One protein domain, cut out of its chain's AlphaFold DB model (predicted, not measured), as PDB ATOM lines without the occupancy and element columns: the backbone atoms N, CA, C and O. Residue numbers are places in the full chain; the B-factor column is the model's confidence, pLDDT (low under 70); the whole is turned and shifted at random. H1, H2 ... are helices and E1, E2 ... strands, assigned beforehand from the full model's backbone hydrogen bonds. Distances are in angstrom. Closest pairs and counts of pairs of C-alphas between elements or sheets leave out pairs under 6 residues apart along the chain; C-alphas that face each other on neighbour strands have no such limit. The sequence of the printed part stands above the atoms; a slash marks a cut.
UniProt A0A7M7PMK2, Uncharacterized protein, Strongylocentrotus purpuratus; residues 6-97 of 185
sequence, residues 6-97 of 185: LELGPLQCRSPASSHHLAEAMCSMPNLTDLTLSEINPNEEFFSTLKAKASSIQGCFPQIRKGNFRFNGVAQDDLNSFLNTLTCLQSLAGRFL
ATOM      1  N   LEU A   6      45.991 -26.370  -5.119       86.69
ATOM      2  CA  LEU A   6      45.502 -27.716  -5.371       86.69
ATOM      3  C   LEU A   6      45.310 -27.873  -6.874       86.69
ATOM      4  O   LEU A   6      44.417 -27.264  -7.465       86.69
ATOM      5  N   GLU A   7      46.152 -28.700  -7.477       87.06
ATOM      6  CA  GLU A   7      46.026 -29.081  -8.877       87.06
ATOM      7  C   GLU A   7      45.481 -30.497  -8.948       87.06
ATOM      8  O   GLU A   7      46.051 -31.449  -8.414       87.06
ATOM      9  N   LEU A   8      44.332 -30.616  -9.591       79.62
ATOM     10  CA  LEU A   8      43.655 -31.863  -9.845       79.62
ATOM     11  C   LEU A   8      43.788 -32.125 -11.341       79.62
ATOM     12  O   LEU A   8      43.215 -31.400 -12.154       79.62
ATOM     13  N   GLY A   9      44.592 -33.131 -11.687       73.62
ATOM     14  CA  GLY A   9      44.788 -33.569 -13.070       73.62
ATOM     15  C   GLY A   9      43.527 -34.219 -13.659       73.62
ATOM     16  O   GLY A   9      42.418 -33.904 -13.220       73.62
ATOM     17  N   PRO A  10      43.657 -35.146 -14.627       67.81
ATOM     18  CA  PRO A  10      42.528 -35.918 -15.140       67.81
ATOM     19  C   PRO A  10      41.932 -36.806 -14.041       67.81
ATOM     20  O   PRO A  10      42.242 -37.989 -13.894       67.81
ATOM     21  N   LEU A  11      41.077 -36.207 -13.213       61.88
ATOM     22  CA  LEU A  11      40.334 -36.900 -12.185       61.88
ATOM     23  C   LEU A  11      39.200 -37.659 -12.852       61.88
ATOM     24  O   LEU A  11      38.161 -37.102 -13.202       61.88
ATOM     25  N   GLN A  12      39.360 -38.974 -12.935       59.00
ATOM     26  CA  GLN A  12      38.215 -39.867 -12.973       59.00
ATOM     27  C   GLN A  12      37.675 -39.996 -11.546       59.00
ATOM     28  O   GLN A  12      37.899 -41.005 -10.878       59.00
ATOM     29  N   CYS A  13      36.954 -38.983 -11.053       63.25
ATOM     30  CA  CYS A  13      36.042 -39.184  -9.925       63.25
ATOM     31  C   CYS A  13      34.940 -40.138 -10.407       63.25
ATOM     32  O   CYS A  13      33.888 -39.717 -10.881       63.25
ATOM     33  N   ARG A  14      35.236 -41.442 -10.386       60.34
ATOM     34  CA  ARG A  14      34.366 -42.489 -10.929       60.34
ATOM     35  C   ARG A  14      33.162 -42.747 -10.031       60.34
ATOM     36  O   ARG A  14      32.173 -43.290 -10.503       60.34
ATOM     37  N   SER A  15      33.254 -42.381  -8.751       74.12
ATOM     38  CA  SER A  15      32.186 -42.574  -7.775       74.12
ATOM     39  C   SER A  15      31.799 -41.270  -7.066       74.12
ATOM     40  O   SER A  15      32.685 -40.468  -6.742       74.12
ATOM     41  N   PRO A  16      30.507 -41.095  -6.728       75.81
ATOM     42  CA  PRO A  16      30.032 -39.952  -5.947       75.81
ATOM     43  C   PRO A  16      30.727 -39.823  -4.584       75.81
ATOM     44  O   PRO A  16      30.971 -38.715  -4.107       75.81
ATOM     45  N   ALA A  17      31.125 -40.946  -3.972       82.94
ATOM     46  CA  ALA A  17      31.878 -40.948  -2.716       82.94
ATOM     47  C   ALA A  17      33.230 -40.221  -2.843       82.94
ATOM     48  O   ALA A  17      33.591 -39.425  -1.978       82.94
ATOM     49  N   SER A  18      33.945 -40.432  -3.954       81.75
ATOM     50  CA  SER A  18      35.227 -39.764  -4.227       81.75
ATOM     51  C   SER A  18      35.047 -38.247  -4.333       81.75
ATOM     52  O   SER A  18      35.810 -37.481  -3.746       81.75
ATOM     53  N   SER A  19      33.992 -37.818  -5.031       82.38
ATOM     54  CA  SER A  19      33.622 -36.409  -5.184       82.38
ATOM     55  C   SER A  19      33.311 -35.745  -3.845       82.38
ATOM     56  O   SER A  19      33.774 -34.635  -3.582       82.38
ATOM     57  N   HIS A  20      32.561 -36.431  -2.981       84.25
ATOM     58  CA  HIS A  20      32.218 -35.919  -1.659       84.25
ATOM     59  C   HIS A  20      33.450 -35.764  -0.765       84.25
ATOM     60  O   HIS A  20      33.631 -34.704  -0.167       84.25
ATOM     61  N   HIS A  21      34.323 -36.775  -0.716       85.31
ATOM     62  CA  HIS A  21      35.563 -36.707   0.062       85.31
ATOM     63  C   HIS A  21      36.504 -35.608  -0.430       85.31
ATOM     64  O   HIS A  21      37.106 -34.910   0.381       85.31
ATOM     65  N   LEU A  22      36.600 -35.408  -1.746       83.69
ATOM     66  CA  LEU A  22      37.404 -34.331  -2.313       83.69
ATOM     67  C   LEU A  22      36.842 -32.952  -1.949       83.69
ATOM     68  O   LEU A  22      37.585 -32.092  -1.476       83.69
ATOM     69  N   ALA A  23      35.533 -32.747  -2.109       82.50
ATOM     70  CA  ALA A  23      34.890 -31.491  -1.732       82.50
ATOM     71  C   ALA A  23      35.051 -31.198  -0.226       82.50
ATOM     72  O   ALA A  23      35.305 -30.062   0.162       82.50
ATOM     73  N   GLU A  24      34.969 -32.221   0.624       84.19
ATOM     74  CA  GLU A  24      35.179 -32.116   2.072       84.19
ATOM     75  C   GLU A  24      36.639 -31.814   2.449       84.19
ATOM     76  O   GLU A  24      36.902 -30.968   3.311       84.19
ATOM     77  N   ALA A  25      37.601 -32.432   1.760       85.00
ATOM     78  CA  ALA A  25      39.014 -32.105   1.910       85.00
ATOM     79  C   ALA A  25      39.277 -30.639   1.540       85.00
ATOM     80  O   ALA A  25      39.965 -29.931   2.274       85.00
ATOM     81  N   MET A  26      38.670 -30.153   0.453       81.31
ATOM     82  CA  MET A  26      38.743 -28.748   0.046       81.31
ATOM     83  C   MET A  26      38.121 -27.808   1.078       81.31
ATOM     84  O   MET A  26      38.720 -26.774   1.378       81.31
ATOM     85  N   CYS A  27      36.992 -28.195   1.683       81.06
ATOM     86  CA  CYS A  27      36.392 -27.444   2.787       81.06
ATOM     87  C   CYS A  27      37.325 -27.308   4.001       81.06
ATOM     88  O   CYS A  27      37.260 -26.327   4.738       81.06
ATOM     89  N   SER A  28      38.211 -28.283   4.203       82.50
ATOM     90  CA  SER A  28      39.165 -28.313   5.316       82.50
ATOM     91  C   SER A  28      40.472 -27.558   5.022       82.50
ATOM     92  O   SER A  28      41.365 -27.517   5.869       82.50
ATOM     93  N   MET A  29      40.601 -26.941   3.840       85.81
ATOM     94  CA  MET A  29      41.783 -26.185   3.406       85.81
ATOM     95  C   MET A  29      41.489 -24.675   3.321       85.81
ATOM     96  O   MET A  29      41.361 -24.128   2.227       85.81
ATOM     97  N   PRO A  30      41.447 -23.944   4.456       82.50
ATOM     98  CA  PRO A  30      41.053 -22.530   4.483       82.50
ATOM     99  C   PRO A  30      42.076 -21.571   3.852       82.50
ATOM    100  O   PRO A  30      41.778 -20.396   3.653       82.50
ATOM    101  N   ASN A  31      43.293 -22.046   3.572       85.44
ATOM    102  CA  ASN A  31      44.376 -21.256   2.977       85.44
ATOM    103  C   ASN A  31      44.552 -21.517   1.475       85.44
ATOM    104  O   ASN A  31      45.514 -21.018   0.892       85.44
ATOM    105  N   LEU A  32      43.662 -22.306   0.870       86.50
ATOM    106  CA  LEU A  32      43.707 -22.606  -0.554       86.50
ATOM    107  C   LEU A  32      43.406 -21.330  -1.348       86.50
ATOM    108  O   LEU A  32      42.326 -20.771  -1.215       86.50
ATOM    109  N   THR A  33      44.341 -20.862  -2.163       88.94
ATOM    110  CA  THR A  33      44.176 -19.694  -3.037       88.94
ATOM    111  C   THR A  33      44.024 -20.090  -4.491       88.94
ATOM    112  O   THR A  33      43.355 -19.382  -5.223       88.94
ATOM    113  N   ASP A  34      44.580 -21.222  -4.914       88.62
ATOM    114  CA  ASP A  34      44.574 -21.630  -6.316       88.62
ATOM    115  C   ASP A  34      44.034 -23.054  -6.443       88.62
ATOM    116  O   ASP A  34      44.545 -23.994  -5.828       88.62
ATOM    117  N   LEU A  35      42.989 -23.208  -7.248       86.94
ATOM    118  CA  LEU A  35      42.391 -24.484  -7.608       86.94
ATOM    119  C   LEU A  35      42.437 -24.642  -9.125       86.94
ATOM    120  O   LEU A  35      41.769 -23.897  -9.842       86.94
ATOM    121  N   THR A  36      43.172 -25.640  -9.600       86.56
ATOM    122  CA  THR A  36      43.256 -25.973 -11.025       86.56
ATOM    123  C   THR A  36      42.672 -27.358 -11.249       86.56
ATOM    124  O   THR A  36      43.090 -28.319 -10.612       86.56
ATOM    125  N   LEU A  37      41.698 -27.455 -12.149       81.12
ATOM    126  CA  LEU A  37      41.026 -28.679 -12.569       81.12
ATOM    127  C   LEU A  37      41.385 -28.917 -14.045       81.12
ATOM    128  O   LEU A  37      40.672 -28.457 -14.935       81.12
ATOM    129  N   SER A  38      42.530 -29.555 -14.305       70.62
ATOM    130  CA  SER A  38      43.193 -29.505 -15.619       70.62
ATOM    131  C   SER A  38      42.462 -30.282 -16.713       70.62
ATOM    132  O   SER A  38      42.503 -29.879 -17.865       70.62
ATOM    133  N   GLU A  39      41.792 -31.383 -16.381       63.16
ATOM    134  CA  GLU A  39      41.171 -32.288 -17.362       63.16
ATOM    135  C   GLU A  39      40.050 -33.091 -16.692       63.16
ATOM    136  O   GLU A  39      39.986 -34.319 -16.776       63.16
ATOM    137  N   ILE A  40      39.182 -32.423 -15.929       62.56
ATOM    138  CA  ILE A  40      38.088 -33.143 -15.278       62.56
ATOM    139  C   ILE A  40      37.100 -33.579 -16.344       62.56
ATOM    140  O   ILE A  40      36.375 -32.766 -16.917       62.56
ATOM    141  N   ASN A  41      37.065 -34.891 -16.571       62.56
ATOM    142  CA  ASN A  41      35.977 -35.509 -17.298       62.56
ATOM    143  C   ASN A  41      34.702 -35.128 -16.544       62.56
ATOM    144  O   ASN A  41      34.646 -35.371 -15.332       62.56
ATOM    145  N   PRO A  42      33.736 -34.461 -17.183       58.59
ATOM    146  CA  PRO A  42      32.726 -33.734 -16.451       58.59
ATOM    147  C   PRO A  42      31.747 -34.696 -15.786       58.59
ATOM    148  O   PRO A  42      30.717 -35.069 -16.340       58.59
ATOM    149  N   ASN A  43      32.083 -35.118 -14.576       70.69
ATOM    150  CA  ASN A  43      31.159 -35.830 -13.732       70.69
ATOM    151  C   ASN A  43      30.229 -34.780 -13.115       70.69
ATOM    152  O   ASN A  43      30.641 -33.988 -12.264       70.69
ATOM    153  N   GLU A  44      28.983 -34.754 -13.580       76.12
ATOM    154  CA  GLU A  44      27.938 -33.850 -13.098       76.12
ATOM    155  C   GLU A  44      27.778 -33.902 -11.568       76.12
ATOM    156  O   GLU A  44      27.553 -32.872 -10.922       76.12
ATOM    157  N   GLU A  45      27.976 -35.077 -10.962       80.56
ATOM    158  CA  GLU A  45      27.889 -35.261  -9.514       80.56
ATOM    159  C   GLU A  45      29.014 -34.536  -8.774       80.56
ATOM    160  O   GLU A  45      28.791 -34.024  -7.673       80.56
ATOM    161  N   PHE A  46      30.216 -34.450  -9.360       82.44
ATOM    162  CA  PHE A  46      31.336 -33.730  -8.750       82.44
ATOM    163  C   PHE A  46      31.025 -32.239  -8.630       82.44
ATOM    164  O   PHE A  46      31.092 -31.680  -7.533       82.44
ATOM    165  N   PHE A  47      30.617 -31.611  -9.735       80.31
ATOM    166  CA  PHE A  47      30.260 -30.192  -9.750       80.31
ATOM    167  C   PHE A  47      29.052 -29.902  -8.859       80.31
ATOM    168  O   PHE A  47      29.081 -28.935  -8.097       80.31
ATOM    169  N   SER A  48      28.033 -30.766  -8.875       82.31
ATOM    170  CA  SER A  48      26.850 -30.630  -8.017       82.31
ATOM    171  C   SER A  48      27.202 -30.730  -6.533       82.31
ATOM    172  O   SER A  48      26.740 -29.919  -5.730       82.31
ATOM    173  N   THR A  49      28.074 -31.671  -6.161       85.38
ATOM    174  CA  THR A  49      28.539 -31.835  -4.776       85.38
ATOM    175  C   THR A  49      29.368 -30.638  -4.325       85.38
ATOM    176  O   THR A  49      29.136 -30.100  -3.242       85.38
ATOM    177  N   LEU A  50      30.303 -30.179  -5.164       82.56
ATOM    178  CA  LEU A  50      31.131 -29.011  -4.872       82.56
ATOM    179  C   LEU A  50      30.273 -27.749  -4.721       82.56
ATOM    180  O   LEU A  50      30.434 -27.008  -3.754       82.56
ATOM    181  N   LYS A  51      29.303 -27.552  -5.622       84.38
ATOM    182  CA  LYS A  51      28.319 -26.466  -5.563       84.38
ATOM    183  C   LYS A  51      27.477 -26.540  -4.294       84.38
ATOM    184  O   LYS A  51      27.297 -25.522  -3.637       84.38
ATOM    185  N   ALA A  52      26.999 -27.723  -3.908       85.38
ATOM    186  CA  ALA A  52      26.223 -27.909  -2.684       85.38
ATOM    187  C   ALA A  52      27.042 -27.582  -1.427       85.38
ATOM    188  O   ALA A  52      26.552 -26.882  -0.545       85.38
ATOM    189  N   LYS A  53      28.305 -28.021  -1.357       83.44
ATOM    190  CA  LYS A  53      29.219 -27.702  -0.244       83.44
ATOM    191  C   LYS A  53      29.571 -26.218  -0.194       83.44
ATOM    192  O   LYS A  53      29.636 -25.646   0.887       83.44
ATOM    193  N   ALA A  54      29.757 -25.590  -1.353       80.00
ATOM    194  CA  ALA A  54      30.016 -24.160  -1.460       80.00
ATOM    195  C   ALA A  54      28.784 -23.303  -1.118       80.00
ATOM    196  O   ALA A  54      28.928 -22.256  -0.492       80.00
ATOM    197  N   SER A  55      27.588 -23.758  -1.498       79.25
ATOM    198  CA  SER A  55      26.300 -23.097  -1.241       79.25
ATOM    199  C   SER A  55      25.793 -23.313   0.190       79.25
ATOM    200  O   SER A  55      25.061 -22.485   0.730       79.25
ATOM    201  N   SER A  56      26.196 -24.411   0.835       79.62
ATOM    202  CA  SER A  56      25.865 -24.666   2.233       79.62
ATOM    203  C   SER A  56      26.395 -23.522   3.102       79.62
ATOM    204  O   SER A  56      27.592 -23.223   3.104       79.62
ATOM    205  N   ILE A  57      25.482 -22.856   3.818       62.94
ATOM    206  CA  ILE A  57      25.746 -21.719   4.709       62.94
ATOM    207  C   ILE A  57      26.516 -22.225   5.935       62.94
ATOM    208  O   ILE A  57      25.963 -22.349   7.017       62.94
ATOM    209  N   GLN A  58      27.794 -22.560   5.747       56.50
ATOM    210  CA  GLN A  58      28.845 -22.613   6.758       56.50
ATOM    211  C   GLN A  58      30.193 -22.897   6.073       56.50
ATOM    212  O   GLN A  58      30.531 -24.037   5.787       56.50
ATOM    213  N   GLY A  59      30.992 -21.854   5.834       60.09
ATOM    214  CA  GLY A  59      32.454 -21.921   5.984       60.09
ATOM    215  C   GLY A  59      33.269 -22.954   5.195       60.09
ATOM    216  O   GLY A  59      34.418 -23.156   5.561       60.09
ATOM    217  N   CYS A  60      32.749 -23.580   4.139       65.75
ATOM    218  CA  CYS A  60      33.544 -24.494   3.311       65.75
ATOM    219  C   CYS A  60      34.600 -23.758   2.467       65.75
ATOM    220  O   CYS A  60      35.619 -24.327   2.108       65.75
ATOM    221  N   PHE A  61      34.386 -22.476   2.160       72.38
ATOM    222  CA  PHE A  61      35.328 -21.693   1.357       72.38
ATOM    223  C   PHE A  61      35.572 -20.293   1.933       72.38
ATOM    224  O   PHE A  61      35.238 -19.287   1.296       72.38
ATOM    225  N   PRO A  62      36.143 -20.175   3.146       71.56
ATOM    226  CA  PRO A  62      36.524 -18.879   3.707       71.56
ATOM    227  C   PRO A  62      37.518 -18.132   2.806       71.56
ATOM    228  O   PRO A  62      37.482 -16.905   2.747       71.56
ATOM    229  N   GLN A  63      38.350 -18.857   2.054       75.62
ATOM    230  CA  GLN A  63      39.300 -18.303   1.091       75.62
ATOM    231  C   GLN A  63      38.642 -17.513  -0.051       75.62
ATOM    232  O   GLN A  63      39.198 -16.502  -0.473       75.62
ATOM    233  N   ILE A  64      37.457 -17.923  -0.525       74.25
ATOM    234  CA  ILE A  64      36.783 -17.276  -1.662       74.25
ATOM    235  C   ILE A  64      36.247 -15.912  -1.234       74.25
ATOM    236  O   ILE A  64      36.404 -14.926  -1.938       74.25
ATOM    237  N   ARG A  65      35.713 -15.815  -0.010       71.88
ATOM    238  CA  ARG A  65      35.245 -14.540   0.564       71.88
ATOM    239  C   ARG A  65      36.363 -13.522   0.789       71.88
ATOM    240  O   ARG A  65      36.081 -12.352   1.013       71.88
ATOM    241  N   LYS A  66      37.619 -13.972   0.777       73.56
ATOM    242  CA  LYS A  66      38.793 -13.110   0.909       73.56
ATOM    243  C   LYS A  66      39.194 -12.461  -0.423       73.56
ATOM    244  O   LYS A  66      40.088 -11.625  -0.406       73.56
ATOM    245  N   GLY A  67      38.577 -12.854  -1.545       72.81
ATOM    246  CA  GLY A  67      38.838 -12.298  -2.881       72.81
ATOM    247  C   GLY A  67      40.176 -12.713  -3.501       72.81
ATOM    248  O   GLY A  67      40.545 -12.224  -4.560       72.81
ATOM    249  N   ASN A  68      40.916 -13.627  -2.865       80.25
ATOM    250  CA  ASN A  68      42.232 -14.081  -3.334       80.25
ATOM    251  C   ASN A  68      42.182 -15.493  -3.932       80.25
ATOM    252  O   ASN A  68      43.204 -16.178  -3.976       80.25
ATOM    253  N   PHE A  69      40.994 -15.966  -4.313       86.56
ATOM    254  CA  PHE A  69      40.819 -17.310  -4.838       86.56
ATOM    255  C   PHE A  69      40.851 -17.307  -6.365       86.56
ATOM    256  O   PHE A  69      40.207 -16.488  -7.015       86.56
ATOM    257  N   ARG A  70      41.592 -18.244  -6.946       89.44
ATOM    258  CA  ARG A  70      41.726 -18.450  -8.382       89.44
ATOM    259  C   ARG A  70      41.251 -19.847  -8.719       89.44
ATOM    260  O   ARG A  70      41.702 -20.830  -8.136       89.44
ATOM    261  N   PHE A  71      40.350 -19.925  -9.683       86.94
ATOM    262  CA  PHE A  71      39.789 -21.162 -10.187       86.94
ATOM    263  C   PHE A  71      40.139 -21.318 -11.662       86.94
ATOM    264  O   PHE A  71      39.789 -20.458 -12.467       86.94
ATOM    265  N   ASN A  72      40.854 -22.386 -12.021       84.50
ATOM    266  CA  ASN A  72      41.372 -22.613 -13.375       84.50
ATOM    267  C   ASN A  72      42.133 -21.395 -13.928       84.50
ATOM    268  O   ASN A  72      41.999 -21.026 -15.091       84.50
ATOM    269  N   GLY A  73      42.896 -20.720 -13.064       83.94
ATOM    270  CA  GLY A  73      43.634 -19.504 -13.402       83.94
ATOM    271  C   GLY A  73      42.803 -18.213 -13.451       83.94
ATOM    272  O   GLY A  73      43.398 -17.135 -13.513       83.94
ATOM    273  N   VAL A  74      41.472 -18.296 -13.356       85.50
ATOM    274  CA  VAL A  74      40.547 -17.152 -13.334       85.50
ATOM    275  C   VAL A  74      40.323 -16.692 -11.895       85.50
ATOM    276  O   VAL A  74      39.968 -17.499 -11.037       85.50
ATOM    277  N   ALA A  75      40.528 -15.403 -11.621       88.06
ATOM    278  CA  ALA A  75      40.242 -14.826 -10.308       88.06
ATOM    279  C   ALA A  75      38.735 -14.874 -10.005       88.06
ATOM    280  O   ALA A  75      37.909 -14.613 -10.876       88.06
ATOM    281  N   GLN A  76      38.392 -15.252  -8.776       87.06
ATOM    282  CA  GLN A  76      37.027 -15.345  -8.275       87.06
ATOM    283  C   GLN A  76      36.890 -14.355  -7.117       87.06
ATOM    284  O   GLN A  76      37.364 -14.617  -6.010       87.06
ATOM    285  N   ASP A  77      36.267 -13.211  -7.393       82.00
ATOM    286  CA  ASP A  77      36.148 -12.109  -6.430       82.00
ATOM    287  C   ASP A  77      35.168 -12.429  -5.293       82.00
ATOM    288  O   ASP A  77      35.320 -11.958  -4.165       82.00
ATOM    289  N   ASP A  78      34.166 -13.260  -5.583       83.50
ATOM    290  CA  ASP A  78      33.160 -13.683  -4.625       83.50
ATOM    291  C   ASP A  78      32.690 -15.132  -4.861       83.50
ATOM    292  O   ASP A  78      33.033 -15.810  -5.836       83.50
ATOM    293  N   LEU A  79      31.884 -15.624  -3.917       83.25
ATOM    294  CA  LEU A  79      31.316 -16.967  -3.975       83.25
ATOM    295  C   LEU A  79      30.318 -17.134  -5.129       83.25
ATOM    296  O   LEU A  79      30.217 -18.227  -5.677       83.25
ATOM    297  N   ASN A  80      29.598 -16.081  -5.518       84.69
ATOM    298  CA  ASN A  80      28.619 -16.144  -6.602       84.69
ATOM    299  C   ASN A  80      29.304 -16.313  -7.961       84.69
ATOM    300  O   ASN A  80      28.856 -17.122  -8.766       84.69
ATOM    301  N   SER A  81      30.417 -15.618  -8.192       87.00
ATOM    302  CA  SER A  81      31.284 -15.750  -9.361       87.00
ATOM    303  C   SER A  81      31.815 -17.178  -9.466       87.00
ATOM    304  O   SER A  81      31.697 -17.821 -10.516       87.00
ATOM    305  N   PHE A  82      32.254 -17.742  -8.335       85.25
ATOM    306  CA  PHE A  82      32.692 -19.134  -8.280       85.25
ATOM    307  C   PHE A  82      31.552 -20.104  -8.623       85.25
ATOM    308  O   PHE A  82      31.704 -20.955  -9.501       85.25
ATOM    309  N   LEU A  83      30.380 -19.953  -7.998       85.69
ATOM    310  CA  LEU A  83      29.203 -20.791  -8.258       85.69
ATOM    311  C   LEU A  83      28.689 -20.658  -9.702       85.69
ATOM    312  O   LEU A  83      28.261 -21.654 -10.295       85.69
ATOM    313  N   ASN A  84      28.749 -19.461 -10.286       85.62
ATOM    314  CA  ASN A  84      28.414 -19.212 -11.689       85.62
ATOM    315  C   ASN A  84      29.398 -19.917 -12.618       85.62
ATOM    316  O   ASN A  84      28.972 -20.579 -13.564       85.62
ATOM    317  N   THR A  85      30.694 -19.857 -12.315       86.19
ATOM    318  CA  THR A  85      31.719 -20.561 -13.093       86.19
ATOM    319  C   THR A  85      31.499 -22.076 -13.048       86.19
ATOM    320  O   THR A  85      31.504 -22.727 -14.092       86.19
ATOM    321  N   LEU A  86      31.203 -22.643 -11.869       82.44
ATOM    322  CA  LEU A  86      30.838 -24.060 -11.736       82.44
ATOM    323  C   LEU A  86      29.578 -24.413 -12.540       82.44
ATOM    324  O   LEU A  86      29.533 -25.450 -13.197       82.44
ATOM    325  N   THR A  87      28.566 -23.542 -12.518       83.75
ATOM    326  CA  THR A  87      27.317 -23.738 -13.272       83.75
ATOM    327  C   THR A  87      27.566 -23.697 -14.784       83.75
ATOM    328  O   THR A  87      27.020 -24.516 -15.522       83.75
ATOM    329  N   CYS A  88      28.442 -22.802 -15.251       81.94
ATOM    330  CA  CYS A  88      28.851 -22.724 -16.652       81.94
ATOM    331  C   CYS A  88      29.590 -23.997 -17.097       81.94
ATOM    332  O   CYS A  88      29.283 -24.545 -18.155       81.94
ATOM    333  N   LEU A  89      30.493 -24.527 -16.263       79.12
ATOM    334  CA  LEU A  89      31.179 -25.797 -16.528       79.12
ATOM    335  C   LEU A  89      30.211 -26.984 -16.584       79.12
ATOM    336  O   LEU A  89      30.320 -27.813 -17.484       79.12
ATOM    337  N   GLN A  90      29.236 -27.039 -15.675       76.50
ATOM    338  CA  GLN A  90      28.201 -28.077 -15.670       76.50
ATOM    339  C   GLN A  90      27.312 -28.012 -16.926       76.50
ATOM    340  O   GLN A  90      26.986 -29.042 -17.510       76.50
ATOM    341  N   SER A  91      26.966 -26.810 -17.397       76.38
ATOM    342  CA  SER A  91      26.214 -26.634 -18.646       76.38
ATOM    343  C   SER A  91      27.049 -26.994 -19.880       76.38
ATOM    344  O   SER A  91      26.564 -27.675 -20.784       76.38
ATOM    345  N   LEU A  92      28.327 -26.600 -19.913       69.88
ATOM    346  CA  LEU A  92      29.243 -26.949 -21.000       69.88
ATOM    347  C   LEU A  92      29.437 -28.466 -21.105       69.88
ATOM    348  O   LEU A  92      29.426 -28.999 -22.210       69.88
ATOM    349  N   ALA A  93      29.537 -29.148 -19.969       65.69
ATOM    350  CA  ALA A  93      29.556 -30.598 -19.882       65.69
ATOM    351  C   ALA A  93      28.284 -31.264 -20.427       65.69
ATOM    352  O   ALA A  93      28.368 -32.218 -21.199       65.69
ATOM    353  N   GLY A  94      27.108 -30.743 -20.060       61.94
ATOM    354  CA  GLY A  94      25.819 -31.276 -20.507       61.94
ATOM    355  C   GLY A  94      25.602 -31.159 -22.021       61.94
ATOM    356  O   GLY A  94      24.983 -32.033 -22.626       61.94
ATOM    357  N   ARG A  95      26.178 -30.132 -22.663       60.06
ATOM    358  CA  ARG A  95      26.093 -29.929 -24.122       60.06
ATOM    359  C   ARG A  95      26.826 -30.985 -24.954       60.06
ATOM    360  O   ARG A  95      26.528 -31.112 -26.135       60.06
ATOM    361  N   PHE A  96      27.742 -31.756 -24.369       51.56
ATOM    362  CA  PHE A  96      28.380 -32.876 -25.072       51.56
ATOM    363  C   PHE A  96      27.517 -34.147 -25.098       51.56
ATOM    364  O   PHE A  96      27.786 -35.027 -25.910       51.56
ATOM    365  N   LEU A  97      26.485 -34.250 -24.248       51.72
ATOM    366  CA  LEU A  97      25.657 -35.460 -24.118       51.72
ATOM    367  C   LEU A  97      24.185 -35.270 -24.513       51.72
ATOM    368  O   LEU A  97      23.486 -36.263 -24.700       51.72
TER     369      LEU A  97
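This is residues 6 to 97 of the 185 residues of an uncharacterized protein of Strongylocentrotus purpuratus (UniProt A0A7M7PMK2). What shape is this? The chain winds in side-by-side turns, with four short strands making a wall on one side and H1, H2 and H3 in a row on the other, H2 between its partners. The sheet's other face is bare. What makes it up? The printed part has 92 residues with three named helices and four named strands, in the order E1, H1, E2, H2, E3, E4, H3; the mixed sheet runs E1, E2, E3, E4, and the class is mixed, helices and strands. It is compact, with a radius of gyration of the C-alphas of 12.3 A and spans of 36 by 24 by 23 A.

Where are the first elements? E1 is residues 6 to 8, from C-alpha 6 at (45.502, -27.716, -5.371); H1 is 16 to 27, 16.5 A; E2 is 34 to 37. Where are the others? H2 is 44 to 55, 16.1 A; E3 is 69 to 71; E4 is 74 to 76; H3 is 79 to 94, 22.5 A, ending at C-alpha 94 (25.819, -31.276, -20.507).

How do the strands pair? E1 and E2 are parallel, with N 8 and O 36 2.8 A apart; E2 and E3 are parallel, with N 35 and O 70 at 2.8 A. The hairpin E3 and E4 is antiparallel, with N 71 and O 74 at 2.8 A. E1, H1, E2 and E2, H2, E3 are strand-helix-strand units, parallel neighbour strands with a helix between, with right-handed crossovers. Where are the helices? H1 and H2 touch, C-alphas of Ser 19 and Phe 46 closest at 5.0 A; H2 and H3 touch, those of Glu 44 and Gln 90 closest at 6.3 A. H3 makes two layers with the sheet, a helix on one face, at a height of 11.9 A over a local plane fitted to only just enough C-alphas, 6. In H1, H2 and H3 every O i to N i+4 pair is within hydrogen-bond range.

How far does it reach? The two C-alphas farthest apart, of Lys 66 and Leu 97, are 36.0 A apart. Is it continuous and sure? The printed part has no cut, and the link H2 to E3 is long; pLDDT is under 70 at residues 10 to 14, 39 to 42, 57 to 60 and 92 to 97.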